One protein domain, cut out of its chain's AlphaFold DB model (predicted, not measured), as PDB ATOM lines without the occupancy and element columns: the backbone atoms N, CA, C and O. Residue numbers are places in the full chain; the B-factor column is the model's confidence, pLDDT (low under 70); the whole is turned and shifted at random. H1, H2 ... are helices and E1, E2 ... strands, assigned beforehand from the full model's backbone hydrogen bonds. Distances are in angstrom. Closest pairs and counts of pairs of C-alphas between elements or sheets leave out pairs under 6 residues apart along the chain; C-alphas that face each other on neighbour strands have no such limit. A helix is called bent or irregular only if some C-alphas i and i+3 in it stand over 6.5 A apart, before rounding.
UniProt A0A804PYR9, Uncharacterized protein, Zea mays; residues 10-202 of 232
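This is residues 10 to 202 of the 232 residues of an uncharacterized protein of Zea mays (UniProt A0A804PYR9). A small, flat sheet of four short parallel strands has helices on both faces: H3 and H7 pack on one, the short H1 on the other. H2, H5 and H6 gather beyond the ends of the strands where E1 and E3 finish, H4 lies toward the opposite end, and a long lobe with no named element, within residues 14 to 56, reaches out beyond the E2 side of the sheet. The printed part has 193 residues, with the order E1 H1 E2 H2 H3 H4 E3 H5 H6 H7 E4; the sheet order is E2 E1 E3 E4. The class is mixed, helices and strands, with under half of the residues in named elements. The whole is compact, with a radius of gyration of the C-alphas of 16.7 A and spans of 50 by 39 by 28 A.

Find C-alpha 10 at (92.175, 79.456, 11.635), where E1, residues 10 to 13, begins. Next come H1, residues 57 to 64, E2, residues 83 to 85, and H2, residues 96 to 100. H3, residues 114 to 128, runs 20.0 A; it is only just irregular, with C-alphas 123 and 126 6.9 A apart. H4 is residues 135 to 142, E3 145 to 148, H5 153 to 161 and H6 166 to 170. H7, residues 173 to 190, runs 25.7 A from C-alpha 173 at (100.533, 53.761, 5.070). E4, residues 194 to 196, ends at C-alpha 196, (99.300, 71.587, 12.992).

Between E2 and E1 look for N 12 and O 84, 3.0 A apart; between E1 and E3, N 13 and O 147, 2.8 A; between E3 and E4, N 148 and O 196, 2.8 A. E1, H1, E2 form a strand-helix-strand unit, parallel neighbour strands joined through a helix, with a right-handed crossover; E3, H5 H6 H7, E4 form another. H1 lies over E1 at a height over the sheet of 10.0 A, on the opposite face from H3, whose height is 9.8 A. H3 and H7 touch at a shallow tilt of 11 degrees, the same way; the closest C-alphas, of Arg 115 and Gly 183, are 6.5 A apart. H5 touches H6, the closest C-alphas being Tyr 156 and Ala 169, 5.0 A. H2 and H5 are close but not clearly touching, at 7.8 A between the C-alphas of Phe 99 and Ala 158, and so are H4 and H7, at 6.3 A between those of Lys 138 and Glu 190. Each O i to N i+4 pair is within hydrogen-bond range in H1, H2, H6 and H7; in H3 it is 9 of 11, in H4 3 of 4, in H5 3 of 5.

The C-alphas farthest apart, of Ala 132 and Asp 165, are 53.3 A apart. The printed part has no cut. The links E1 to H1, H1 to E2 and H2 to H3 are long. Look at residues 130 to 135 for pLDDT under 70; the mean of the printed part is 94.0.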
ATOM      1  N   VAL A  10      91.950  80.910  11.574       98.38
ATOM      2  CA  VAL A  10      92.175  79.456  11.635       98.38
ATOM      3  C   VAL A  10      91.507  78.785  10.436       98.38
ATOM      4  O   VAL A  10      90.286  78.841  10.287       98.38
ATOM      5  N   PHE A  11      92.298  78.121   9.595       98.56
ATOM      6  CA  PHE A  11      91.794  77.288   8.504       98.56
ATOM      7  C   PHE A  11      91.949  75.815   8.866       98.56
ATOM      8  O   PHE A  11      93.038  75.374   9.221       98.56
ATOM      9  N   SER A  12      90.858  75.057   8.790       98.62
ATOM     10  CA  SER A  12      90.828  73.661   9.232       98.62
ATOM     11  C   SER A  12      90.502  72.721   8.085       98.62
ATOM     12  O   SER A  12      89.540  72.945   7.359       98.62
ATOM     13  N   PHE A  13      91.263  71.643   7.976       98.81
ATOM     14  CA  PHE A  13      91.126  70.547   7.023       98.81
ATOM     15  C   PHE A  13      91.104  69.257   7.835       98.81
ATOM     16  O   PHE A  13      91.766  69.182   8.866       98.81
ATOM     17  N   GLY A  14      90.363  68.248   7.405       97.94
ATOM     18  CA  GLY A  14      90.286  66.988   8.137       97.94
ATOM     19  C   GLY A  14      89.000  66.232   7.883       97.94
ATOM     20  O   GLY A  14      88.299  66.456   6.895       97.94
ATOM     21  N   ASP A  15      88.690  65.339   8.806       96.69
ATOM     22  CA  ASP A  15      87.509  64.499   8.756       96.69
ATOM     23  C   ASP A  15      86.460  64.887   9.815       96.69
ATOM     24  O   ASP A  15      86.374  66.031  10.264       96.69
ATOM     25  N   SER A  16      85.654  63.909  10.228       95.81
ATOM     26  CA  SER A  16      84.667  63.992  11.307       95.81
ATOM     27  C   SER A  16      85.163  64.630  12.606       95.81
ATOM     28  O   SER A  16      84.368  65.240  13.318       95.81
ATOM     29  N   LEU A  17      86.448  64.494  12.938       95.88
ATOM     30  CA  LEU A  17      87.018  64.964  14.204       95.88
ATOM     31  C   LEU A  17      87.102  66.489  14.286       95.88
ATOM     32  O   LEU A  17      87.176  67.056  15.380       95.88
ATOM     33  N   VAL A  18      87.075  67.152  13.131       97.12
ATOM     34  CA  VAL A  18      87.125  68.609  13.018       97.12
ATOM     35  C   VAL A  18      86.035  69.183  12.106       97.12
ATOM     36  O   VAL A  18      85.952  70.400  12.019       97.12
ATOM     37  N   ASP A  19      85.166  68.380  11.483       97.50
ATOM     38  CA  ASP A  19      84.065  68.844  10.616       97.50
ATOM     39  C   ASP A  19      83.052  69.732  11.357       97.50
ATOM     40  O   ASP A  19      82.281  69.266  12.195       97.50
ATOM     41  N   ALA A  20      83.007  71.016  10.988       97.38
ATOM     42  CA  ALA A  20      82.108  72.011  11.573       97.38
ATOM     43  C   ALA A  20      80.649  71.946  11.072       97.38
ATOM     44  O   ALA A  20      79.860  72.830  11.412       97.38
ATOM     45  N   GLY A  21      80.281  70.931  10.284       96.44
ATOM     46  CA  GLY A  21      78.930  70.730   9.753       96.44
ATOM     47  C   GLY A  21      78.811  70.965   8.247       96.44
ATOM     48  O   GLY A  21      77.758  71.391   7.776       96.44
ATOM     49  N   ASN A  22      79.857  70.695   7.459       96.75
ATOM     50  CA  ASN A  22      79.834  70.915   6.004       96.75
ATOM     51  C   ASN A  22      78.788  70.068   5.259       96.75
ATOM     52  O   ASN A  22      78.437  70.386   4.125       96.75
ATOM     53  N   LEU A  23      78.281  68.997   5.872       95.38
ATOM     54  CA  LEU A  23      77.271  68.113   5.280       95.38
ATOM     55  C   LEU A  23      75.825  68.578   5.466       95.38
ATOM     56  O   LEU A  23      74.942  68.010   4.830       95.38
ATOM     57  N   VAL A  24      75.569  69.576   6.318       95.56
ATOM     58  CA  VAL A  24      74.203  70.056   6.600       95.56
ATOM     59  C   VAL A  24      73.896  71.424   5.984       95.56
ATOM     60  O   VAL A  24      72.789  71.938   6.137       95.56
ATOM     61  N   THR A  25      74.852  72.031   5.272       94.19
ATOM     62  CA  THR A  25      74.729  73.406   4.746       94.19
ATOM     63  C   THR A  25      73.717  73.548   3.607       94.19
ATOM     64  O   THR A  25      73.244  74.652   3.357       94.19
ATOM     65  N   GLU A  26      73.371  72.450   2.933       92.00
ATOM     66  CA  GLU A  26      72.386  72.393   1.837       92.00
ATOM     67  C   GLU A  26      71.118  71.612   2.233       92.00
ATOM     68  O   GLU A  26      70.344  71.187   1.377       92.00
ATOM     69  N   GLY A  27      70.904  71.399   3.535       93.00
ATOM     70  CA  GLY A  27      69.837  70.554   4.073       93.00
ATOM     71  C   GLY A  27      70.388  69.365   4.857       93.00
ATOM     72  O   GLY A  27      71.574  69.062   4.792       93.00
ATOM     73  N   ILE A  28      69.523  68.704   5.629       94.25
ATOM     74  CA  ILE A  28      69.899  67.590   6.508       94.25
ATOM     75  C   ILE A  28      69.721  66.266   5.753       94.25
ATOM     76  O   ILE A  28      68.579  65.905   5.467       94.25
ATOM     77  N   PRO A  29      70.800  65.518   5.451       90.88
ATOM     78  CA  PRO A  29      70.671  64.202   4.837       90.88
ATOM     79  C   PRO A  29      70.077  63.185   5.823       90.88
ATOM     80  O   PRO A  29      70.495  63.130   6.979       90.88
ATOM     81  N   ASP A  30      69.168  62.323   5.359       91.56
ATOM     82  CA  ASP A  30      68.501  61.327   6.220       91.56
ATOM     83  C   ASP A  30      69.468  60.321   6.856       91.56
ATOM     84  O   ASP A  30      69.250  59.870   7.980       91.56
ATOM     85  N   TYR A  31      70.561  59.993   6.163       88.88
ATOM     86  CA  TYR A  31      71.577  59.058   6.650       88.88
ATOM     87  C   TYR A  31      72.507  59.664   7.714       88.88
ATOM     88  O   TYR A  31      73.286  58.937   8.335       88.88
ATOM     89  N   LEU A  32      72.488  60.989   7.910       91.94
ATOM     90  CA  LEU A  32      73.478  61.674   8.730       91.94
ATOM     91  C   LEU A  32      73.048  61.721  10.200       91.94
ATOM     92  O   LEU A  32      72.368  62.646  10.649       91.94
ATOM     93  N   ALA A  33      73.508  60.740  10.977       93.38
ATOM     94  CA  ALA A  33      73.229  60.660  12.412       93.38
ATOM     95  C   ALA A  33      73.662  61.922  13.188       93.38
ATOM     96  O   ALA A  33      72.995  62.310  14.145       93.38
ATOM     97  N   THR A  34      74.728  62.602  12.752       95.31
ATOM     98  CA  THR A  34      75.277  63.804  13.413       95.31
ATOM     99  C   THR A  34      74.390  65.045  13.296       95.31
ATOM    100  O   THR A  34      74.627  66.058  13.956       95.31
ATOM    101  N   ALA A  35      73.336  64.973  12.483       95.75
ATOM    102  CA  ALA A  35      72.303  65.995  12.360       95.75
ATOM    103  C   ALA A  35      71.058  65.699  13.226       95.75
ATOM    104  O   ALA A  35      69.999  66.300  13.030       95.75
ATOM    105  N   ARG A  36      71.159  64.770  14.185       96.50
ATOM    106  CA  ARG A  36      70.092  64.383  15.123       96.50
ATOM    107  C   ARG A  36      70.591  64.453  16.576       96.50
ATOM    108  O   ARG A  36      71.795  64.463  16.798       96.50
ATOM    109  N   PRO A  37      69.712  64.505  17.591       95.81
ATOM    110  CA  PRO A  37      70.133  64.319  18.982       95.81
ATOM    111  C   PRO A  37      70.863  62.972  19.171       95.81
ATOM    112  O   PRO A  37      70.482  61.997  18.519       95.81
ATOM    113  N   PRO A  38      71.892  62.884  20.037       96.19
ATOM    114  CA  PRO A  38      72.318  63.878  21.034       96.19
ATOM    115  C   PRO A  38      73.357  64.907  20.539       96.19
ATOM    116  O   PRO A  38      73.910  65.656  21.344       96.19
ATOM    117  N   TYR A  39      73.659  64.964  19.240       97.56
ATOM    118  CA  TYR A  39      74.704  65.848  18.720       97.56
ATOM    119  C   TYR A  39      74.382  67.336  18.959       97.56
ATOM    120  O   TYR A  39      73.235  67.767  18.839       97.56
ATOM    121  N   GLY A  40      75.404  68.117  19.322       97.56
ATOM    122  CA  GLY A  40      75.312  69.553  19.626       97.56
ATOM    123  C   GLY A  40      74.632  69.964  20.950       97.56
ATOM    124  O   GLY A  40      74.657  71.154  21.282       97.56
ATOM    125  N   GLN A  41      74.075  69.030  21.734       97.56
ATOM    126  CA  GLN A  41      73.317  69.310  22.966       97.56
ATOM    127  C   GLN A  41      74.072  70.106  24.055       97.56
ATOM    128  O   GLN A  41      73.442  70.882  24.768       97.56
ATOM    129  N   THR A  42      75.393  69.944  24.212       97.56
ATOM    130  CA  THR A  42      76.155  70.510  25.345       97.56
ATOM    131  C   THR A  42      76.625  71.943  25.124       97.56
ATOM    132  O   THR A  42      76.990  72.618  26.086       97.56
ATOM    133  N   TYR A  43      76.629  72.428  23.878       97.56
ATOM    134  CA  TYR A  43      77.116  73.774  23.551       97.56
ATOM    135  C   TYR A  43      76.195  74.557  22.616       97.56
ATOM    136  O   TYR A  43      75.922  75.726  22.870       97.56
ATOM    137  N   PHE A  44      75.718  73.936  21.535       97.50
ATOM    138  CA  PHE A  44      74.885  74.616  20.539       97.50
ATOM    139  C   PHE A  44      73.392  74.532  20.881       97.50
ATOM    140  O   PHE A  44      72.623  75.392  20.466       97.50
ATOM    141  N   GLY A  45      72.982  73.507  21.636       97.75
ATOM    142  CA  GLY A  45      71.583  73.241  21.982       97.75
ATOM    143  C   GLY A  45      70.766  72.616  20.842       97.75
ATOM    144  O   GLY A  45      69.575  72.371  21.010       97.75
ATOM    145  N   TYR A  46      71.390  72.343  19.693       96.38
ATOM    146  CA  TYR A  46      70.792  71.666  18.542       96.38
ATOM    147  C   TYR A  46      71.870  70.944  17.711       96.38
ATOM    148  O   TYR A  46      73.041  71.329  17.780       96.38
ATOM    149  N   PRO A  47      71.509  69.932  16.898       96.69
ATOM    150  CA  PRO A  47      72.466  69.235  16.042       96.69
ATOM    151  C   PRO A  47      73.014  70.134  14.934       96.69
ATOM    152  O   PRO A  47      72.261  70.658  14.115       96.69
ATOM    153  N   THR A  48      74.338  70.271  14.868       95.50
ATOM    154  CA  THR A  48      75.025  71.089  13.852       95.50
ATOM    155  C   THR A  48      75.677  70.254  12.746       95.50
ATOM    156  O   THR A  48      76.401  70.800  11.922       95.50
ATOM    157  N   GLY A  49      75.515  68.926  12.756       95.94
ATOM    158  CA  GLY A  49      76.244  68.012  11.869       95.94
ATOM    159  C   GLY A  49      77.656  67.647  12.348       95.94
ATOM    160  O   GLY A  49      78.304  66.807  11.725       95.94
ATOM    161  N   ARG A  50      78.128  68.224  13.463       97.12
ATOM    162  CA  ARG A  50      79.424  67.899  14.087       97.12
ATOM    163  C   ARG A  50      79.377  66.502  14.703       97.12
ATOM    164  O   ARG A  50      78.388  66.153  15.342       97.12
ATOM    165  N   CYS A  51      80.466  65.735  14.609       96.00
ATOM    166  CA  CYS A  51      80.594  64.417  15.254       96.00
ATOM    167  C   CYS A  51      80.883  64.522  16.766       96.00
ATOM    168  O   CYS A  51      81.762  63.846  17.293       96.00
ATOM    169  N   SER A  52      80.180  65.412  17.463       97.06
ATOM    170  CA  SER A  52      80.318  65.670  18.894       97.06
ATOM    171  C   SER A  52      78.986  66.143  19.463       97.06
ATOM    172  O   SER A  52      78.145  66.714  18.761       97.06
ATOM    173  N   ASP A  53      78.793  65.947  20.761       97.44
ATOM    174  CA  ASP A  53      77.654  66.511  21.475       97.44
ATOM    175  C   ASP A  53      77.787  68.031  21.690       97.44
ATOM    176  O   ASP A  53      76.873  68.661  22.206       97.44
ATOM    177  N   GLY A  54      78.880  68.644  21.230       97.75
ATOM    178  CA  GLY A  54      79.103  70.081  21.269       97.75
ATOM    179  C   GLY A  54      80.281  70.505  20.397       97.75
ATOM    180  O   GLY A  54      80.304  70.277  19.186       97.75
ATOM    181  N   ARG A  55      81.254  71.169  21.023       97.75
ATOM    182  CA  ARG A  55      82.463  71.684  20.363       97.75
ATOM    183  C   ARG A  55      83.421  70.568  19.937       97.75
ATOM    184  O   ARG A  55      83.419  69.470  20.495       97.75
ATOM    185  N   LEU A  56      84.260  70.889  18.960       97.62
ATOM    186  CA  LEU A  56      85.361  70.075  18.445       97.62
ATOM    187  C   LEU A  56      86.708  70.641  18.897       97.62
ATOM    188  O   LEU A  56      86.798  71.801  19.297       97.62
ATOM    189  N   VAL A  57      87.781  69.853  18.774       96.31
ATOM    190  CA  VAL A  57      89.142  70.281  19.157       96.31
ATOM    191  C   VAL A  57      89.553  71.601  18.493       96.31
ATOM    192  O   VAL A  57      90.116  72.473  19.152       96.31
ATOM    193  N   VAL A  58      89.188  71.799  17.223       97.69
ATOM    194  CA  VAL A  58      89.478  73.035  16.482       97.69
ATOM    195  C   VAL A  58      88.757  74.261  17.053       97.69
ATOM    196  O   VAL A  58      89.309  75.359  17.015       97.69
ATOM    197  N   ASP A  59      87.571  74.091  17.643       97.94
ATOM    198  CA  ASP A  59      86.858  75.198  18.287       97.94
ATOM    199  C   ASP A  59      87.604  75.659  19.537       97.94
ATOM    200  O   ASP A  59      87.762  76.858  19.755       97.94
ATOM    201  N   PHE A  60      88.091  74.713  20.346       97.62
ATOM    202  CA  PHE A  60      88.867  75.030  21.545       97.62
ATOM    203  C   PHE A  60      90.189  75.721  21.190       97.62
ATOM    204  O   PHE A  60      90.561  76.686  21.856       97.62
ATOM    205  N   ILE A  61      90.858  75.285  20.113       96.56
ATOM    206  CA  ILE A  61      92.052  75.962  19.584       96.56
ATOM    207  C   ILE A  61      91.713  77.406  19.195       96.56
ATOM    208  O   ILE A  61      92.376  78.330  19.659       96.56
ATOM    209  N   ALA A  62      90.673  77.620  18.384       97.50
ATOM    210  CA  ALA A  62      90.283  78.961  17.951       97.50
ATOM    211  C   ALA A  62      89.927  79.871  19.139       97.50
ATOM    212  O   ALA A  62      90.371  81.018  19.192       97.50
ATOM    213  N   GLN A  63      89.204  79.346  20.131       96.75
ATOM    214  CA  GLN A  63      88.822  80.095  21.325       96.75
ATOM    215  C   GLN A  63      90.025  80.522  22.175       96.75
ATOM    216  O   GLN A  63      90.068  81.675  22.599       96.75
ATOM    217  N   GLU A  64      91.026  79.658  22.386       96.12
ATOM    218  CA  GLU A  64      92.241  80.043  23.132       96.12
ATOM    219  C   GLU A  64      93.070  81.105  22.384       96.12
ATOM    220  O   GLU A  64      93.767  81.913  23.001       96.12
ATOM    221  N   LEU A  65      92.951  81.158  21.054       96.19
ATOM    222  CA  LEU A  65      93.544  82.204  20.212       96.19
ATOM    223  C   LEU A  65      92.707  83.498  20.169       96.19
ATOM    224  O   LEU A  65      93.141  84.491  19.582       96.19
ATOM    225  N   GLY A  66      91.525  83.512  20.796       96.75
ATOM    226  CA  GLY A  66      90.573  84.625  20.764       96.75
ATOM    227  C   GLY A  66      89.893  84.831  19.411       96.75
ATOM    228  O   GLY A  66      89.485  85.948  19.098       96.75
ATOM    229  N   LEU A  67      89.791  83.772  18.607       97.06
ATOM    230  CA  LEU A  67      89.123  83.756  17.309       97.06
ATOM    231  C   LEU A  67      87.728  83.110  17.421       97.06
ATOM    232  O   LEU A  67      87.489  82.297  18.322       97.06
ATOM    233  N   PRO A  68      86.786  83.452  16.521       96.94
ATOM    234  CA  PRO A  68      85.508  82.753  16.446       96.94
ATOM    235  C   PRO A  68      85.704  81.288  16.035       96.94
ATOM    236  O   PRO A  68      86.710  80.920  15.427       96.94
ATOM    237  N   LEU A  69      84.706  80.450  16.328       97.88
ATOM    238  CA  LEU A  69      84.674  79.066  15.854       97.88
ATOM    239  C   LEU A  69      84.691  79.073  14.315       97.88
ATOM    240  O   LEU A  69      83.827  79.734  13.729       97.88
ATOM    241  N   PRO A  70      85.614  78.355  13.647       97.62
ATOM    242  CA  PRO A  70      85.678  78.352  12.191       97.62
ATOM    243  C   PRO A  70      84.366  77.814  11.589       97.62
ATOM    244  O   PRO A  70      83.991  76.673  11.880       97.62
ATOM    245  N   PRO A  71      83.643  78.602  10.771       97.69
ATOM    246  CA  PRO A  71      82.387  78.157  10.178       97.69
ATOM    247  C   PRO A  71      82.638  77.107   9.084       97.69
ATOM    248  O   PRO A  71      83.707  77.121   8.464       97.69
ATOM    249  N   PRO A  72      81.668  76.220   8.792       97.69
ATOM    250  CA  PRO A  72      81.777  75.292   7.669       97.69
ATOM    251  C   PRO A  72      81.936  76.070   6.358       97.69
ATOM    252  O   PRO A  72      81.149  76.970   6.060       97.69
ATOM    253  N   SER A  73      82.949  75.729   5.562       97.69
ATOM    254  CA  SER A  73      83.313  76.430   4.324       97.69
ATOM    255  C   SER A  73      82.209  76.413   3.269       97.69
ATOM    256  O   SER A  73      82.219  77.229   2.353       97.69
ATOM    257  N   LYS A  74      81.260  75.479   3.379       96.00
ATOM    258  CA  LYS A  74      80.099  75.365   2.488       96.00
ATOM    259  C   LYS A  74      78.896  76.212   2.921       96.00
ATOM    260  O   LYS A  74      77.877  76.209   2.235       96.00
ATOM    261  N   ALA A  75      78.969  76.929   4.045       95.56
ATOM    262  CA  ALA A  75      77.889  77.816   4.468       95.56
ATOM    263  C   ALA A  75      77.793  79.057   3.569       95.56
ATOM    264  O   ALA A  75      78.770  79.768   3.362       95.56
ATOM    265  N   LYS A  76      76.578  79.365   3.098       89.62
ATOM    266  CA  LYS A  76      76.314  80.541   2.244       89.62
ATOM    267  C   LYS A  76      76.233  81.860   3.016       89.62
ATOM    268  O   LYS A  76      76.487  82.914   2.449       89.62
ATOM    269  N   ASN A  77      75.902  81.796   4.306       87.00
ATOM    270  CA  ASN A  77      75.642  82.964   5.157       87.00
ATOM    271  C   ASN A  77      76.710  83.135   6.251       87.00
ATOM    272  O   ASN A  77      76.393  83.523   7.373       87.00
ATOM    273  N   ALA A  78      77.968  82.799   5.949       91.38
ATOM    274  CA  ALA A  78      79.083  82.904   6.886       91.38
ATOM    275  C   ALA A  78      80.159  83.871   6.375       91.38
ATOM    276  O   ALA A  78      80.392  83.990   5.174       91.38
ATOM    277  N   SER A  79      80.836  84.548   7.305       92.50
ATOM    278  CA  SER A  79      82.064  85.286   7.009       92.50
ATOM    279  C   SER A  79      83.267  84.382   7.235       92.50
ATOM    280  O   SER A  79      83.382  83.760   8.289       92.50
ATOM    281  N   PHE A  80      84.184  84.362   6.272       94.94
ATOM    282  CA  PHE A  80      85.402  83.550   6.327       94.94
ATOM    283  C   PHE A  80      86.668  84.370   6.623       94.94
ATOM    284  O   PHE A  80      87.782  83.854   6.563       94.94
ATOM    285  N   ALA A  81      86.517  85.654   6.971       91.56
ATOM    286  CA  ALA A  81      87.634  86.578   7.192       91.56
ATOM    287  C   ALA A  81      88.567  86.168   8.349       91.56
ATOM    288  O   ALA A  81      89.744  86.524   8.341       91.56
ATOM    289  N   GLN A  82      88.044  85.427   9.332       94.88
ATOM    290  CA  GLN A  82      88.788  84.906  10.488       94.88
ATOM    291  C   GLN A  82      88.945  83.380  10.450       94.88
ATOM    292  O   GLN A  82      89.296  82.763  11.457       94.88
ATOM    293  N   GLY A  83      88.715  82.763   9.289       96.62
ATOM    294  CA  GLY A  83      88.916  81.334   9.100       96.62
ATOM    295  C   GLY A  83      87.732  80.625   8.467       96.62
ATOM    296  O   GLY A  83      86.637  81.170   8.337       96.62
ATOM    297  N   ALA A  84      87.975  79.379   8.084       98.38
ATOM    298  CA  ALA A  84      86.981  78.480   7.522       98.38
ATOM    299  C   ALA A  84      87.343  77.034   7.861       98.38
ATOM    300  O   ALA A  84      88.517  76.672   7.977       98.38
ATOM    301  N   ASN A  85      86.325  76.198   7.994       98.69
ATOM    302  CA  ASN A  85      86.465  74.773   8.211       98.69
ATOM    303  C   ASN A  85      86.096  74.024   6.929       98.69
ATOM    304  O   ASN A  85      84.930  73.996   6.549       98.69
ATOM    305  N   PHE A  86      87.080  73.429   6.266       98.62
ATOM    306  CA  PHE A  86      86.927  72.627   5.050       98.62
ATOM    307  C   PHE A  86      86.774  71.131   5.335       98.62
ATOM    308  O   PHE A  86      86.572  70.354   4.403       98.62
ATOM    309  N   ALA A  87      86.881  70.724   6.600       98.38
ATOM    310  CA  ALA A  87      86.789  69.330   6.992       98.38
ATOM    311  C   ALA A  87      85.403  68.752   6.702       98.38
ATOM    312  O   ALA A  87      84.391  69.451   6.767       98.38
ATOM    313  N   ILE A  88      85.352  67.466   6.379       96.12
ATOM    314  CA  ILE A  88      84.098  66.787   6.061       96.12
ATOM    315  C   ILE A  88      84.127  65.365   6.606       96.12
ATOM    316  O   ILE A  88      85.091  64.627   6.424       96.12
ATOM    317  N   THR A  89      83.070  64.983   7.311       95.38
ATOM    318  CA  THR A  89      82.928  63.670   7.950       95.38
ATOM    319  C   THR A  89      83.241  62.550   6.957       95.38
ATOM    320  O   THR A  89      82.689  62.527   5.862       95.38
ATOM    321  N   GLY A  90      84.130  61.621   7.324       94.50
ATOM    322  CA  GLY A  90      84.558  60.512   6.460       94.50
ATOM    323  C   GLY A  90      85.618  60.866   5.408       94.50
ATOM    324  O   GLY A  90      85.920  60.026   4.560       94.50
ATOM    325  N   ALA A  91      86.171  62.082   5.432       97.38
ATOM    326  CA  ALA A  91      87.277  62.469   4.564       97.38
ATOM    327  C   ALA A  91      88.495  61.552   4.718       97.38
ATOM    328  O   ALA A  91      88.802  61.053   5.800       97.38
ATOM    329  N   THR A  92      89.219  61.396   3.617       97.81
ATOM    330  CA  THR A  92      90.440  60.592   3.503       97.81
ATOM    331  C   THR A  92      91.616  61.477   3.094       97.81
ATOM    332  O   THR A  92      91.432  62.560   2.530       97.81
ATOM    333  N   ALA A  93      92.845  61.046   3.373       98.12
ATOM    334  CA  ALA A  93      94.025  61.681   2.790       98.12
ATOM    335  C   ALA A  93      94.064  61.440   1.273       98.12
ATOM    336  O   ALA A  93      94.357  62.343   0.488       98.12
ATOM    337  N   LEU A  94      93.757  60.205   0.869       98.00
ATOM    338  CA  LEU A  94      93.782  59.734  -0.511       98.00
ATOM    339  C   LEU A  94      92.496  60.097  -1.266       98.00
ATOM    340  O   LEU A  94      91.413  60.150  -0.702       98.00
ATOM    341  N   ASP A  95      92.590  60.294  -2.580       97.12
ATOM    342  CA  ASP A  95      91.409  60.552  -3.410       97.12
ATOM    343  C   ASP A  95      90.498  59.312  -3.498       97.12
ATOM    344  O   ASP A  95      90.979  58.184  -3.604       97.12
ATOM    345  N   THR A  96      89.176  59.506  -3.564       94.06
ATOM    346  CA  THR A  96      88.167  58.424  -3.671       94.06
ATOM    347  C   THR A  96      88.477  57.422  -4.787       94.06
ATOM    348  O   THR A  96      88.261  56.213  -4.655       94.06
ATOM    349  N   ASP A  97      89.054  57.904  -5.887       95.56
ATOM    350  CA  ASP A  97      89.451  57.087  -7.030       95.56
ATOM    351  C   ASP A  97      90.540  56.051  -6.700       95.56
ATOM    352  O   ASP A  97      90.583  54.982  -7.318       95.56
ATOM    353  N   PHE A  98      91.393  56.321  -5.705       97.00
ATOM    354  CA  PHE A  98      92.378  55.367  -5.194       97.00
ATOM    355  C   PHE A  98      91.700  54.114  -4.627       97.00
ATOM    356  O   PHE A  98      92.128  52.993  -4.930       97.00
ATOM    357  N   PHE A  99      90.633  54.308  -3.843       97.00
ATOM    358  CA  PHE A  99      89.854  53.245  -3.208       97.00
ATOM    359  C   PHE A  99      88.973  52.513  -4.222       97.00
ATOM    360  O   PHE A  99      88.958  51.281  -4.252       97.00
ATOM    361  N   ARG A 100      88.308  53.248  -5.124       95.06
ATOM    362  CA  ARG A 100      87.465  52.668  -6.183       95.06
ATOM    363  C   ARG A 100      88.238  51.678  -7.056       95.06
ATOM    364  O   ARG A 100      87.771  50.565  -7.277       95.06
ATOM    365  N   LYS A 101      89.456  52.039  -7.479       96.38
ATOM    366  CA  LYS A 101      90.345  51.166  -8.276       96.38
ATOM    367  C   LYS A 101      90.802  49.903  -7.535       96.38
ATOM    368  O   LYS A 101      91.293  48.979  -8.171       96.38
ATOM    369  N   ARG A 102      90.645  49.856  -6.210       95.31
ATOM    370  CA  ARG A 102      91.003  48.721  -5.343       95.31
ATOM    371  C   ARG A 102      89.786  47.935  -4.851       95.31
ATOM    372  O   ARG A 102      89.930  47.076  -3.988       95.31
ATOM    373  N   GLY A 103      88.592  48.226  -5.373       95.19
ATOM    374  CA  GLY A 103      87.353  47.583  -4.928       95.19
ATOM    375  C   GLY A 103      86.906  48.004  -3.524       95.19
ATOM    376  O   GLY A 103      86.114  47.301  -2.909       95.19
ATOM    377  N   LEU A 104      87.402  49.139  -3.020       95.19
ATOM    378  CA  LEU A 104      87.067  49.713  -1.707       95.19
ATOM    379  C   LEU A 104      86.127  50.926  -1.828       95.19
ATOM    380  O   LEU A 104      85.979  51.713  -0.900       95.19
ATOM    381  N   GLY A 105      85.509  51.126  -2.995       90.88
ATOM    382  CA  GLY A 105      84.661  52.295  -3.246       90.88
ATOM    383  C   GLY A 105      83.409  52.350  -2.366       90.88
ATOM    384  O   GLY A 105      82.947  53.436  -2.051       90.88
ATOM    385  N   SER A 106      82.876  51.206  -1.928       90.94
ATOM    386  CA  SER A 106      81.677  51.150  -1.081       90.94
ATOM    387  C   SER A 106      81.920  51.584   0.368       90.94
ATOM    388  O   SER A 106      80.965  51.926   1.059       90.94
ATOM    389  N   THR A 107      83.170  51.581   0.836       88.94
ATOM    390  CA  THR A 107      83.529  51.983   2.207       88.94
ATOM    391  C   THR A 107      83.888  53.462   2.328       88.94
ATOM    392  O   THR A 107      84.023  53.966   3.438       88.94
ATOM    393  N   VAL A 108      84.036  54.168   1.202       90.00
ATOM    394  CA  VAL A 108      84.314  55.609   1.151       90.00
ATOM    395  C   VAL A 108      83.128  56.300   0.491       90.00
ATOM    396  O   VAL A 108      82.930  56.208  -0.717       90.00
ATOM    397  N   TRP A 109      82.316  56.980   1.293       84.88
ATOM    398  CA  TRP A 109      80.986  57.445   0.885       84.88
ATOM    399  C   TRP A 109      80.934  58.918   0.451       84.88
ATOM    400  O   TRP A 109      79.876  59.399   0.051       84.88
ATOM    401  N   ASN A 110      82.056  59.644   0.492       85.44
ATOM    402  CA  ASN A 110      82.151  61.005  -0.039       85.44
ATOM    403  C   ASN A 110      83.487  61.266  -0.762       85.44
ATOM    404  O   ASN A 110      84.435  60.486  -0.663       85.44
ATOM    405  N   SER A 111      83.540  62.381  -1.499       88.81
ATOM    406  CA  SER A 111      84.701  62.798  -2.308       88.81
ATOM    407  C   SER A 111      85.549  63.897  -1.661       88.81
ATOM    408  O   SER A 111      86.239  64.651  -2.346       88.81
ATOM    409  N   GLY A 112      85.474  64.024  -0.338       94.94
ATOM    410  CA  GLY A 112      86.088  65.090   0.443       94.94
ATOM    411  C   GLY A 112      87.538  64.848   0.847       94.94
ATOM    412  O   GLY A 112      87.875  65.128   1.994       94.94
ATOM    413  N   SER A 113      88.380  64.311  -0.043       97.75
ATOM    414  CA  SER A 113      89.797  64.058   0.262       97.75
ATOM    415  C   SER A 113      90.547  65.338   0.659       97.75
ATOM    416  O   SER A 113      90.102  66.443   0.339       97.75
ATOM    417  N   LEU A 114      91.721  65.216   1.292       98.50
ATOM    418  CA  LEU A 114      92.587  66.367   1.602       98.50
ATOM    419  C   LEU A 114      92.815  67.262   0.370       98.50
ATOM    420  O   LEU A 114      92.696  68.484   0.456       98.50
ATOM    421  N   ARG A 115      93.061  66.665  -0.803       98.00
ATOM    422  CA  ARG A 115      93.202  67.408  -2.064       98.00
ATOM    423  C   ARG A 115      91.940  68.200  -2.409       98.00
ATOM    424  O   ARG A 115      92.048  69.370  -2.775       98.00
ATOM    425  N   THR A 116      90.764  67.589  -2.288       98.25
ATOM    426  CA  THR A 116      89.485  68.271  -2.523       98.25
ATOM    427  C   THR A 116      89.289  69.438  -1.553       98.25
ATOM    428  O   THR A 116      88.880  70.519  -1.969       98.25
ATOM    429  N   GLN A 117      89.629  69.264  -0.276       98.62
ATOM    430  CA  GLN A 117      89.503  70.329   0.721       98.62
ATOM    431  C   GLN A 117      90.467  71.495   0.454       98.62
ATOM    432  O   GLN A 117      90.081  72.656   0.582       98.62
ATOM    433  N   ILE A 118      91.696  71.213   0.010       98.69
ATOM    434  CA  ILE A 118      92.637  72.245  -0.460       98.69
ATOM    435  C   ILE A 118      92.077  72.967  -1.691       98.69
ATOM    436  O   ILE A 118      92.229  74.183  -1.809       98.69
ATOM    437  N   GLN A 119      91.395  72.259  -2.597       98.38
ATOM    438  CA  GLN A 119      90.723  72.909  -3.719       98.38
ATOM    439  C   GLN A 119      89.614  73.856  -3.239       98.38
ATOM    440  O   GLN A 119      89.557  74.985  -3.709       98.38
ATOM    441  N   TRP A 120      88.819  73.475  -2.235       98.00
ATOM    442  CA  TRP A 120      87.825  74.381  -1.643       98.00
ATOM    443  C   TRP A 120      88.458  75.626  -1.009       98.00
ATOM    444  O   TRP A 120      87.900  76.716  -1.133       98.00
ATOM    445  N   LEU A 121      89.639  75.509  -0.387       97.38
ATOM    446  CA  LEU A 121      90.404  76.684   0.045       97.38
ATOM    447  C   LEU A 121      90.765  77.572  -1.147       97.38
ATOM    448  O   LEU A 121      90.585  78.782  -1.066       97.38
ATOM    449  N   ARG A 122      91.276  76.996  -2.242       96.25
ATOM    450  CA  ARG A 122      91.638  77.751  -3.454       96.25
ATOM    451  C   ARG A 122      90.434  78.445  -4.078       96.25
ATOM    452  O   ARG A 122      90.580  79.574  -4.533       96.25
ATOM    453  N   ASP A 123      89.269  77.812  -4.048       94.75
ATOM    454  CA  ASP A 123      88.021  78.387  -4.551       94.75
ATOM    455  C   ASP A 123      87.538  79.544  -3.659       94.75
ATOM    456  O   ASP A 123      87.025  80.543  -4.161       94.75
ATOM    457  N   LEU A 124      87.758  79.453  -2.340       92.69
ATOM    458  CA  LEU A 124      87.435  80.511  -1.375       92.69
ATOM    459  C   LEU A 124      88.480  81.639  -1.346       92.69
ATOM    460  O   LEU A 124      88.181  82.780  -0.998       92.69
ATOM    461  N   LYS A 125      89.724  81.340  -1.723       91.31
ATOM    462  CA  LYS A 125      90.875  82.249  -1.655       91.31
ATOM    463  C   LYS A 125      90.605  83.630  -2.272       91.31
ATOM    464  O   LYS A 125      90.926  84.611  -1.599       91.31
ATOM    465  N   PRO A 126      89.983  83.768  -3.465       88.44
ATOM    466  CA  PRO A 126      89.698  85.074  -4.045       88.44
ATOM    467  C   PRO A 126      88.888  85.986  -3.124       88.44
ATOM    468  O   PRO A 126      89.191  87.169  -3.083       88.44
ATOM    469  N   SER A 127      87.926  85.464  -2.347       86.44
ATOM    470  CA  SER A 127      87.110  86.286  -1.438       86.44
ATOM    471  C   SER A 127      87.813  86.650  -0.130       86.44
ATOM    472  O   SER A 127      87.394  87.587   0.544       86.44
ATOM    473  N   LEU A 128      88.863  85.918   0.254       86.44
ATOM    474  CA  LEU A 128      89.611  86.157   1.494       86.44
ATOM    475  C   LEU A 128      90.618  87.299   1.354       86.44
ATOM    476  O   LEU A 128      90.878  88.031   2.306       86.44
ATOM    477  N   CYS A 129      91.198  87.442   0.164       77.38
ATOM    478  CA  CYS A 129      92.338  88.319  -0.072       77.38
ATOM    479  C   CYS A 129      92.180  89.185  -1.331       77.38
ATOM    480  O   CYS A 129      93.186  89.537  -1.951       77.38
ATOM    481  N   SER A 130      90.936  89.553  -1.682       62.44
ATOM    482  CA  SER A 130      90.556  90.438  -2.796       62.44
ATOM    483  C   SER A 130      91.401  91.716  -2.854       62.44
ATOM    484  O   SER A 130      91.045  92.763  -2.316       62.44
ATOM    485  N   SER A 131      92.535  91.659  -3.540       51.66
ATOM    486  CA  SER A 131      93.242  92.830  -4.037       51.66
ATOM    487  C   SER A 131      94.069  92.429  -5.248       51.66
ATOM    488  O   SER A 131      94.617  91.331  -5.297       51.66
ATOM    489  N   ALA A 132      94.129  93.325  -6.229       47.88
ATOM    490  CA  ALA A 132      94.641  93.140  -7.586       47.88
ATOM    491  C   ALA A 132      96.124  92.704  -7.722       47.88
ATOM    492  O   ALA A 132      96.673  92.735  -8.818       47.88
ATOM    493  N   GLN A 133      96.787  92.302  -6.637       46.72
ATOM    494  CA  GLN A 133      98.178  91.858  -6.576       46.72
ATOM    495  C   GLN A 133      98.246  90.617  -5.674       46.72
ATOM    496  O   GLN A 133      98.203  90.729  -4.449       46.72
ATOM    497  N   GLY A 134      98.352  89.424  -6.272       55.41
ATOM    498  CA  GLY A 134      98.354  88.126  -5.574       55.41
ATOM    499  C   GLY A 134      99.398  87.962  -4.452       55.41
ATOM    500  O   GLY A 134      99.304  87.019  -3.669       55.41
ATOM    501  N   THR A 135     100.347  88.894  -4.321       57.72
ATOM    502  CA  THR A 135     101.321  88.996  -3.225       57.72
ATOM    503  C   THR A 135     100.659  89.128  -1.845       57.72
ATOM    504  O   THR A 135     101.122  88.496  -0.899       57.72
ATOM    505  N   ARG A 136      99.511  89.821  -1.725       72.25
ATOM    506  CA  ARG A 136      98.837  90.015  -0.419       72.25
ATOM    507  C   ARG A 136      98.231  88.741   0.171       72.25
ATOM    508  O   ARG A 136      98.001  88.665   1.373       72.25
ATOM    509  N   CYS A 137      97.952  87.729  -0.653       84.25
ATOM    510  CA  CYS A 137      97.275  86.530  -0.164       84.25
ATOM    511  C   CYS A 137      98.216  85.583   0.588       84.25
ATOM    512  O   CYS A 137      97.831  84.994   1.594       84.25
ATOM    513  N   LYS A 138      99.468  85.470   0.124       88.94
ATOM    514  CA  LYS A 138     100.500  84.707   0.836       88.94
ATOM    515  C   LYS A 138     100.846  85.358   2.173       88.94
ATOM    516  O   LYS A 138     101.028  84.649   3.151       88.94
ATOM    517  N   GLU A 139     100.896  86.689   2.220       89.19
ATOM    518  CA  GLU A 139     101.087  87.449   3.462       89.19
ATOM    519  C   GLU A 139      99.930  87.222   4.440       89.19
ATOM    520  O   GLU A 139     100.171  86.919   5.602       89.19
ATOM    521  N   PHE A 140      98.683  87.259   3.959       91.19
ATOM    522  CA  PHE A 140      97.517  86.932   4.781       91.19
ATOM    523  C   PHE A 140      97.606  85.515   5.370       91.19
ATOM    524  O   PHE A 140      97.494  85.347   6.582       91.19
ATOM    525  N   PHE A 141      97.853  84.490   4.545       94.81
ATOM    526  CA  PHE A 141      97.961  83.108   5.031       94.81
ATOM    527  C   PHE A 141      99.190  82.860   5.914       94.81
ATOM    528  O   PHE A 141      99.143  81.978   6.768       94.81
ATOM    529  N   ALA A 142     100.247  83.661   5.784       95.12
ATOM    530  CA  ALA A 142     101.407  83.598   6.666       95.12
ATOM    531  C   ALA A 142     101.102  84.027   8.114       95.12
ATOM    532  O   ALA A 142     101.868  83.680   9.006       95.12
ATOM    533  N   GLU A 143     100.007  84.760   8.346       94.75
ATOM    534  CA  GLU A 143      99.509  85.174   9.669       94.75
ATOM    535  C   GLU A 143      98.394  84.249  10.201       94.75
ATOM    536  O   GLU A 143      97.753  84.542  11.214       94.75
ATOM    537  N   CYS A 144      98.103  83.149   9.501       97.25
ATOM    538  CA  CYS A 144      97.015  82.229   9.825       97.25
ATOM    539  C   CYS A 144      97.548  80.892  10.346       97.25
ATOM    540  O   CYS A 144      98.622  80.440   9.954       97.25
ATOM    541  N   LEU A 145      96.748  80.229  11.182       98.50
ATOM    542  CA  LEU A 145      97.007  78.863  11.621       98.50
ATOM    543  C   LEU A 145      96.254  77.873  10.727       98.50
ATOM    544  O   LEU A 145      95.039  77.992  10.551       98.50
ATOM    545  N   PHE A 146      96.960  76.867  10.215       98.75
ATOM    546  CA  PHE A 146      96.372  75.777   9.441       98.75
ATOM    547  C   PHE A 146      96.329  74.500  10.279       98.75
ATOM    548  O   PHE A 146      97.362  73.984  10.694       98.75
ATOM    549  N   VAL A 147      95.137  73.964  10.524       98.56
ATOM    550  CA  VAL A 147      94.945  72.664  11.181       98.56
ATOM    551  C   VAL A 147      94.663  71.635  10.092       98.56
ATOM    552  O   VAL A 147      93.652  71.740   9.406       98.56
ATOM    553  N   VAL A 148      95.567  70.678   9.889       98.06
ATOM    554  CA  VAL A 148      95.535  69.724   8.770       98.06
ATOM    555  C   VAL A 148      95.331  68.310   9.296       98.06
ATOM    556  O   VAL A 148      96.254  67.499   9.325       98.06
ATOM    557  N   GLY A 149      94.110  68.018   9.726       88.44
ATOM    558  CA  GLY A 149      93.692  66.681  10.103       88.44
ATOM    559  C   GLY A 149      92.845  66.617  11.376       88.44
ATOM    560  O   GLY A 149      92.415  67.629  11.923       88.44
ATOM    561  N   GLU A 150      92.606  65.410  11.880       92.94
ATOM    562  CA  GLU A 150      93.317  64.173  11.499       92.94
ATOM    563  C   GLU A 150      92.948  63.613  10.111       92.94
ATOM    564  O   GLU A 150      91.827  63.775   9.631       92.94
ATOM    565  N   PHE A 151      93.943  63.007   9.454       96.19
ATOM    566  CA  PHE A 151      93.828  62.278   8.193       96.19
ATOM    567  C   PHE A 151      94.589  60.954   8.300       96.19
ATOM    568  O   PHE A 151      95.716  60.920   8.796       96.19
ATOM    569  N   GLY A 152      94.014  59.894   7.730       95.19
ATOM    570  CA  GLY A 152      94.567  58.542   7.754       95.19
ATOM    571  C   GLY A 152      93.620  57.533   8.393       95.19
ATOM    572  O   GLY A 152      93.476  56.434   7.861       95.19
ATOM    573  N   GLY A 153      92.901  57.907   9.456       94.88
ATOM    574  CA  GLY A 153      91.903  57.040  10.094       94.88
ATOM    575  C   GLY A 153      90.914  56.419   9.097       94.88
ATOM    576  O   GLY A 153      90.793  55.196   9.018       94.88
ATOM    577  N   ASN A 154      90.262  57.236   8.260       96.12
ATOM    578  CA  ASN A 154      89.323  56.733   7.245       96.12
ATOM    579  C   ASN A 154      90.007  55.954   6.110       96.12
ATOM    580  O   ASN A 154      89.419  55.013   5.574       96.12
ATOM    581  N   ASP A 155      91.252  56.297   5.768       97.12
ATOM    582  CA  ASP A 155      92.034  55.585   4.759       97.12
ATOM    583  C   ASP A 155      92.326  54.142   5.195       97.12
ATOM    584  O   ASP A 155      92.210  53.218   4.389       97.12
ATOM    585  N   TYR A 156      92.652  53.938   6.475       95.94
ATOM    586  CA  TYR A 156      92.869  52.613   7.060       95.94
ATOM    587  C   TYR A 156      91.555  51.884   7.365       95.94
ATOM    588  O   TYR A 156      91.476  50.667   7.184       95.94
ATOM    589  N   ASN A 157      90.501  52.610   7.750       95.00
ATOM    590  CA  ASN A 157      89.168  52.040   7.959       95.00
ATOM    591  C   ASN A 157      88.588  51.445   6.671       95.00
ATOM    592  O   ASN A 157      87.901  50.432   6.740       95.00
ATOM    593  N   ALA A 158      88.862  52.028   5.499       96.00
ATOM    594  CA  ALA A 158      88.301  51.562   4.230       96.00
ATOM    595  C   ALA A 158      88.553  50.057   3.958       96.00
ATOM    596  O   ALA A 158      87.585  49.308   3.812       96.00
ATOM    597  N   PRO A 159      89.802  49.545   3.937       96.06
ATOM    598  CA  PRO A 159      90.033  48.106   3.811       96.06
ATOM    599  C   PRO A 159      89.518  47.303   5.016       96.06
ATOM    600  O   PRO A 159      88.973  46.217   4.817       96.06
ATOM    601  N   LEU A 160      89.637  47.813   6.246       94.44
ATOM    602  CA  LEU A 160      89.223  47.084   7.454       94.44
ATOM    603  C   LEU A 160      87.708  46.843   7.506       94.44
ATOM    604  O   LEU A 160      87.265  45.723   7.758       94.44
ATOM    605  N   PHE A 161      86.905  47.859   7.191       92.56
ATOM    606  CA  PHE A 161      85.444  47.766   7.132       92.56
ATOM    607  C   PHE A 161      84.953  47.014   5.889       92.56
ATOM    608  O   PHE A 161      83.845  46.487   5.890       92.56
ATOM    609  N   ALA A 162      85.800  46.869   4.865       93.94
ATOM    610  CA  ALA A 162      85.587  45.931   3.762       93.94
ATOM    611  C   ALA A 162      85.959  44.474   4.122       93.94
ATOM    612  O   ALA A 162      85.985  43.610   3.242       93.94
ATOM    613  N   GLY A 163      86.292  44.192   5.389       92.94
ATOM    614  CA  GLY A 163      86.648  42.859   5.876       92.94
ATOM    615  C   GLY A 163      88.032  42.380   5.434       92.94
ATOM    616  O   GLY A 163      88.295  41.178   5.439       92.94
ATOM    617  N   LYS A 164      88.918  43.288   5.006       94.38
ATOM    618  CA  LYS A 164      90.299  42.938   4.652       94.38
ATOM    619  C   LYS A 164      91.158  42.771   5.903       94.38
ATOM    620  O   LYS A 164      90.880  43.323   6.965       94.38
ATOM    621  N   ASP A 165      92.234  42.005   5.748       92.25
ATOM    622  CA  ASP A 165      93.241  41.810   6.787       92.25
ATOM    623  C   ASP A 165      93.953  43.133   7.116       92.25
ATOM    624  O   ASP A 165      94.178  43.969   6.240       92.25
ATOM    625  N   LEU A 166      94.359  43.298   8.373       92.56
ATOM    626  CA  LEU A 166      95.083  44.474   8.857       92.56
ATOM    627  C   LEU A 166      96.355  44.781   8.044       92.56
ATOM    628  O   LEU A 166      96.683  45.944   7.822       92.56
ATOM    629  N   ARG A 167      97.027  43.757   7.507       94.31
ATOM    630  CA  ARG A 167      98.176  43.928   6.604       94.31
ATOM    631  C   ARG A 167      97.815  44.668   5.321       94.31
ATOM    632  O   ARG A 167      98.668  45.364   4.781       94.31
ATOM    633  N   GLU A 168      96.580  44.555   4.832       94.81
ATOM    634  CA  GLU A 168      96.124  45.334   3.677       94.81
ATOM    635  C   GLU A 168      95.977  46.814   4.032       94.81
ATOM    636  O   GLU A 168      96.355  47.658   3.225       94.81
ATOM    637  N   ALA A 169      95.515  47.143   5.243       94.56
ATOM    638  CA  ALA A 169      95.479  48.526   5.715       94.56
ATOM    639  C   ALA A 169      96.892  49.119   5.835       94.56
ATOM    640  O   ALA A 169      97.135  50.222   5.352       94.56
ATOM    641  N   TYR A 170      97.864  48.364   6.359       94.31
ATOM    642  CA  TYR A 170      99.256  48.832   6.447       94.31
ATOM    643  C   TYR A 170      99.917  49.087   5.091       94.31
ATOM    644  O   TYR A 170     100.780  49.957   4.975       94.31
ATOM    645  N   LYS A 171      99.501  48.393   4.024       96.44
ATOM    646  CA  LYS A 171      99.992  48.692   2.667       96.44
ATOM    647  C   LYS A 171      99.612  50.103   2.205       96.44
ATOM    648  O   LYS A 171     100.262  50.630   1.303       96.44
ATOM    649  N   LEU A 172      98.588  50.726   2.798       97.12
ATOM    650  CA  LEU A 172      98.185  52.095   2.472       97.12
ATOM    651  C   LEU A 172      99.054  53.146   3.170       97.12
ATOM    652  O   LEU A 172      99.156  54.254   2.652       97.12
ATOM    653  N   THR A 173      99.733  52.817   4.272       96.12
ATOM    654  CA  THR A 173     100.533  53.761   5.070       96.12
ATOM    655  C   THR A 173     101.489  54.639   4.249       96.12
ATOM    656  O   THR A 173     101.398  55.861   4.372       96.12
ATOM    657  N   PRO A 174     102.354  54.112   3.354       97.81
ATOM    658  CA  PRO A 174     103.231  54.972   2.555       97.81
ATOM    659  C   PRO A 174     102.468  55.897   1.594       97.81
ATOM    660  O   PRO A 174     102.948  56.986   1.281       97.81
ATOM    661  N   HIS A 175     101.283  55.492   1.124       98.38
ATOM    662  CA  HIS A 175     100.437  56.326   0.272       98.38
ATOM    663  C   HIS A 175      99.765  57.444   1.073       98.38
ATOM    664  O   HIS A 175      99.762  58.585   0.622       98.38
ATOM    665  N   VAL A 176      99.248  57.128   2.263       98.12
ATOM    666  CA  VAL A 176      98.618  58.091   3.178       98.12
ATOM    667  C   VAL A 176      99.630  59.142   3.628       98.12
ATOM    668  O   VAL A 176      99.375  60.333   3.475       98.12
ATOM    669  N   ILE A 177     100.814  58.718   4.088       97.88
ATOM    670  CA  ILE A 177     101.893  59.633   4.499       97.88
ATOM    671  C   ILE A 177     102.271  60.568   3.349       97.88
ATOM    672  O   ILE A 177     102.410  61.773   3.558       97.88
ATOM    673  N   ARG A 178     102.402  60.035   2.126       98.62
ATOM    674  CA  ARG A 178     102.699  60.854   0.947       98.62
ATOM    675  C   ARG A 178     101.585  61.856   0.658       98.62
ATOM    676  O   ARG A 178     101.882  63.023   0.481       98.62
ATOM    677  N   ALA A 179     100.324  61.432   0.665       98.50
ATOM    678  CA  ALA A 179      99.199  62.325   0.393       98.50
ATOM    679  C   ALA A 179      99.091  63.469   1.415       98.50
ATOM    680  O   ALA A 179      98.842  64.611   1.029       98.50
ATOM    681  N   ILE A 180      99.327  63.183   2.701       98.56
ATOM    682  CA  ILE A 180      99.375  64.209   3.753       98.56
ATOM    683  C   ILE A 180     100.561  65.150   3.523       98.56
ATOM    684  O   ILE A 180     100.377  66.365   3.556       98.56
ATOM    685  N   SER A 181     101.749  64.608   3.235       98.44
ATOM    686  CA  SER A 181     102.958  65.403   2.964       98.44
ATOM    687  C   SER A 181     102.759  66.333   1.763       98.44
ATOM    688  O   SER A 181     102.933  67.542   1.893       98.44
ATOM    689  N   ASP A 182     102.275  65.804   0.637       98.69
ATOM    690  CA  ASP A 182     101.972  66.569  -0.577       98.69
ATOM    691  C   ASP A 182     100.892  67.640  -0.322       98.69
ATOM    692  O   ASP A 182     100.898  68.713  -0.927       98.69
ATOM    693  N   GLY A 183      99.918  67.357   0.549       98.56
ATOM    694  CA  GLY A 183      98.889  68.318   0.944       98.56
ATOM    695  C   GLY A 183      99.449  69.458   1.797       98.56
ATOM    696  O   GLY A 183      99.139  70.623   1.550       98.56
ATOM    697  N   VAL A 184     100.322  69.139   2.755       98.69
ATOM    698  CA  VAL A 184     101.046  70.123   3.574       98.69
ATOM    699  C   VAL A 184     101.938  71.002   2.698       98.69
ATOM    700  O   VAL A 184     101.874  72.225   2.806       98.69
ATOM    701  N   GLU A 185     102.706  70.415   1.777       98.75
ATOM    702  CA  GLU A 185     103.539  71.163   0.828       98.75
ATOM    703  C   GLU A 185     102.707  72.099  -0.056       98.75
ATOM    704  O   GLU A 185     103.094  73.247  -0.289       98.75
ATOM    705  N   GLN A 186     101.526  71.660  -0.500       98.56
ATOM    706  CA  GLN A 186     100.602  72.524  -1.231       98.56
ATOM    707  C   GLN A 186     100.111  73.699  -0.383       98.56
ATOM    708  O   GLN A 186     100.110  74.823  -0.875       98.56
ATOM    709  N   LEU A 187      99.728  73.480   0.877       98.50
ATOM    710  CA  LEU A 187      99.310  74.564   1.775       98.50
ATOM    711  C   LEU A 187     100.454  75.555   2.048       98.50
ATOM    712  O   LEU A 187     100.233  76.767   2.052       98.50
ATOM    713  N   ILE A 188     101.687  75.065   2.190       98.31
ATOM    714  CA  ILE A 188     102.886  75.912   2.282       98.31
ATOM    715  C   ILE A 188     103.053  76.737   0.997       98.31
ATOM    716  O   ILE A 188     103.279  77.947   1.057       98.31
ATOM    717  N   ALA A 189     102.869  76.129  -0.179       96.50
ATOM    718  CA  ALA A 189     102.920  76.835  -1.459       96.50
ATOM    719  C   ALA A 189     101.823  77.914  -1.592       96.50
ATOM    720  O   ALA A 189     102.061  78.952  -2.228       96.50
ATOM    721  N   GLU A 190     100.660  77.710  -0.960       94.62
ATOM    722  CA  GLU A 190      99.588  78.710  -0.860       94.62
ATOM    723  C   GLU A 190      99.936  79.884   0.069       94.62
ATOM    724  O   GLU A 190      99.392  80.971  -0.129       94.62
ATOM    725  N   GLY A 191     100.865  79.704   1.016       95.00
ATOM    726  CA  GLY A 191     101.348  80.740   1.938       95.00
ATOM    727  C   GLY A 191     101.303  80.372   3.423       95.00
ATOM    728  O   GLY A 191     101.672  81.208   4.246       95.00
ATOM    729  N   ALA A 192     100.866  79.160   3.783       97.44
ATOM    730  CA  ALA A 192     100.839  78.716   5.176       97.44
ATOM    731  C   ALA A 192     102.257  78.658   5.775       97.44
ATOM    732  O   ALA A 192     103.178  78.125   5.153       97.44
ATOM    733  N   LYS A 193     102.422  79.183   6.996       97.50
ATOM    734  CA  LYS A 193     103.684  79.120   7.760       97.50
ATOM    735  C   LYS A 193     103.569  78.315   9.047       97.50
ATOM    736  O   LYS A 193     104.497  77.587   9.382       97.50
ATOM    737  N   ASP A 194     102.431  78.419   9.725       98.25
ATOM    738  CA  ASP A 194     102.146  77.678  10.947       98.25
ATOM    739  C   ASP A 194     101.084  76.611  10.660       98.25
ATOM    740  O   ASP A 194      99.938  76.919  10.315       98.25
ATOM    741  N   LEU A 195     101.481  75.342  10.782       98.50
ATOM    742  CA  LEU A 195     100.628  74.188  10.515       98.50
ATOM    743  C   LEU A 195     100.645  73.210  11.694       98.50
ATOM    744  O   LEU A 195     101.704  72.874  12.222       98.50
ATOM    745  N   ILE A 196      99.471  72.710  12.069       98.06
ATOM    746  CA  ILE A 196      99.300  71.587  12.992       98.06
ATOM    747  C   ILE A 196      98.883  70.377  12.163       98.06
ATOM    748  O   ILE A 196      97.815  70.387  11.554       98.06
ATOM    749  N   VAL A 197      99.710  69.334  12.167       98.00
ATOM    750  CA  VAL A 197      99.455  68.077  11.452       98.00
ATOM    751  C   VAL A 197      99.390  66.950  12.487       98.00
ATOM    752  O   VAL A 197     100.435  66.429  12.885       98.00
ATOM    753  N   PRO A 198      98.200  66.620  13.018       94.81
ATOM    754  CA  PRO A 198      98.067  65.547  13.994       94.81
ATOM    755  C   PRO A 198      98.267  64.179  13.332       94.81
ATOM    756  O   PRO A 198      97.881  63.961  12.184       94.81
ATOM    757  N   GLY A 199      98.859  63.245  14.078       91.94
ATOM    758  CA  GLY A 199      98.907  61.837  13.690       91.94
ATOM    759  C   GLY A 199      97.588  61.117  13.972       91.94
ATOM    760  O   GLY A 199      96.743  61.618  14.717       91.94
ATOM    761  N   VAL A 200      97.447  59.916  13.412       91.38
ATOM    762  CA  VAL A 200      96.270  59.061  13.621       91.38
ATOM    763  C   VAL A 200      96.137  58.688  15.097       91.38
ATOM    764  O   VAL A 200      97.110  58.303  15.750       91.38
ATOM    765  N   MET A 201      94.923  58.805  15.637       88.94
ATOM    766  CA  MET A 201      94.645  58.428  17.024       88.94
ATOM    767  C   MET A 201      94.676  56.902  17.211       88.94
ATOM    768  O   MET A 201      94.428  56.172  16.252       88.94
ATOM    769  N   PRO A 202      94.903  56.394  18.440       91.81
ATOM    770  CA  PRO A 202      94.910  54.957  18.725       91.81
ATOM    771  C   PRO A 202      93.583  54.265  18.350       91.81
ATOM    772  O   PRO A 202      92.646  54.203  19.151       91.81
TER     773      PRO A 202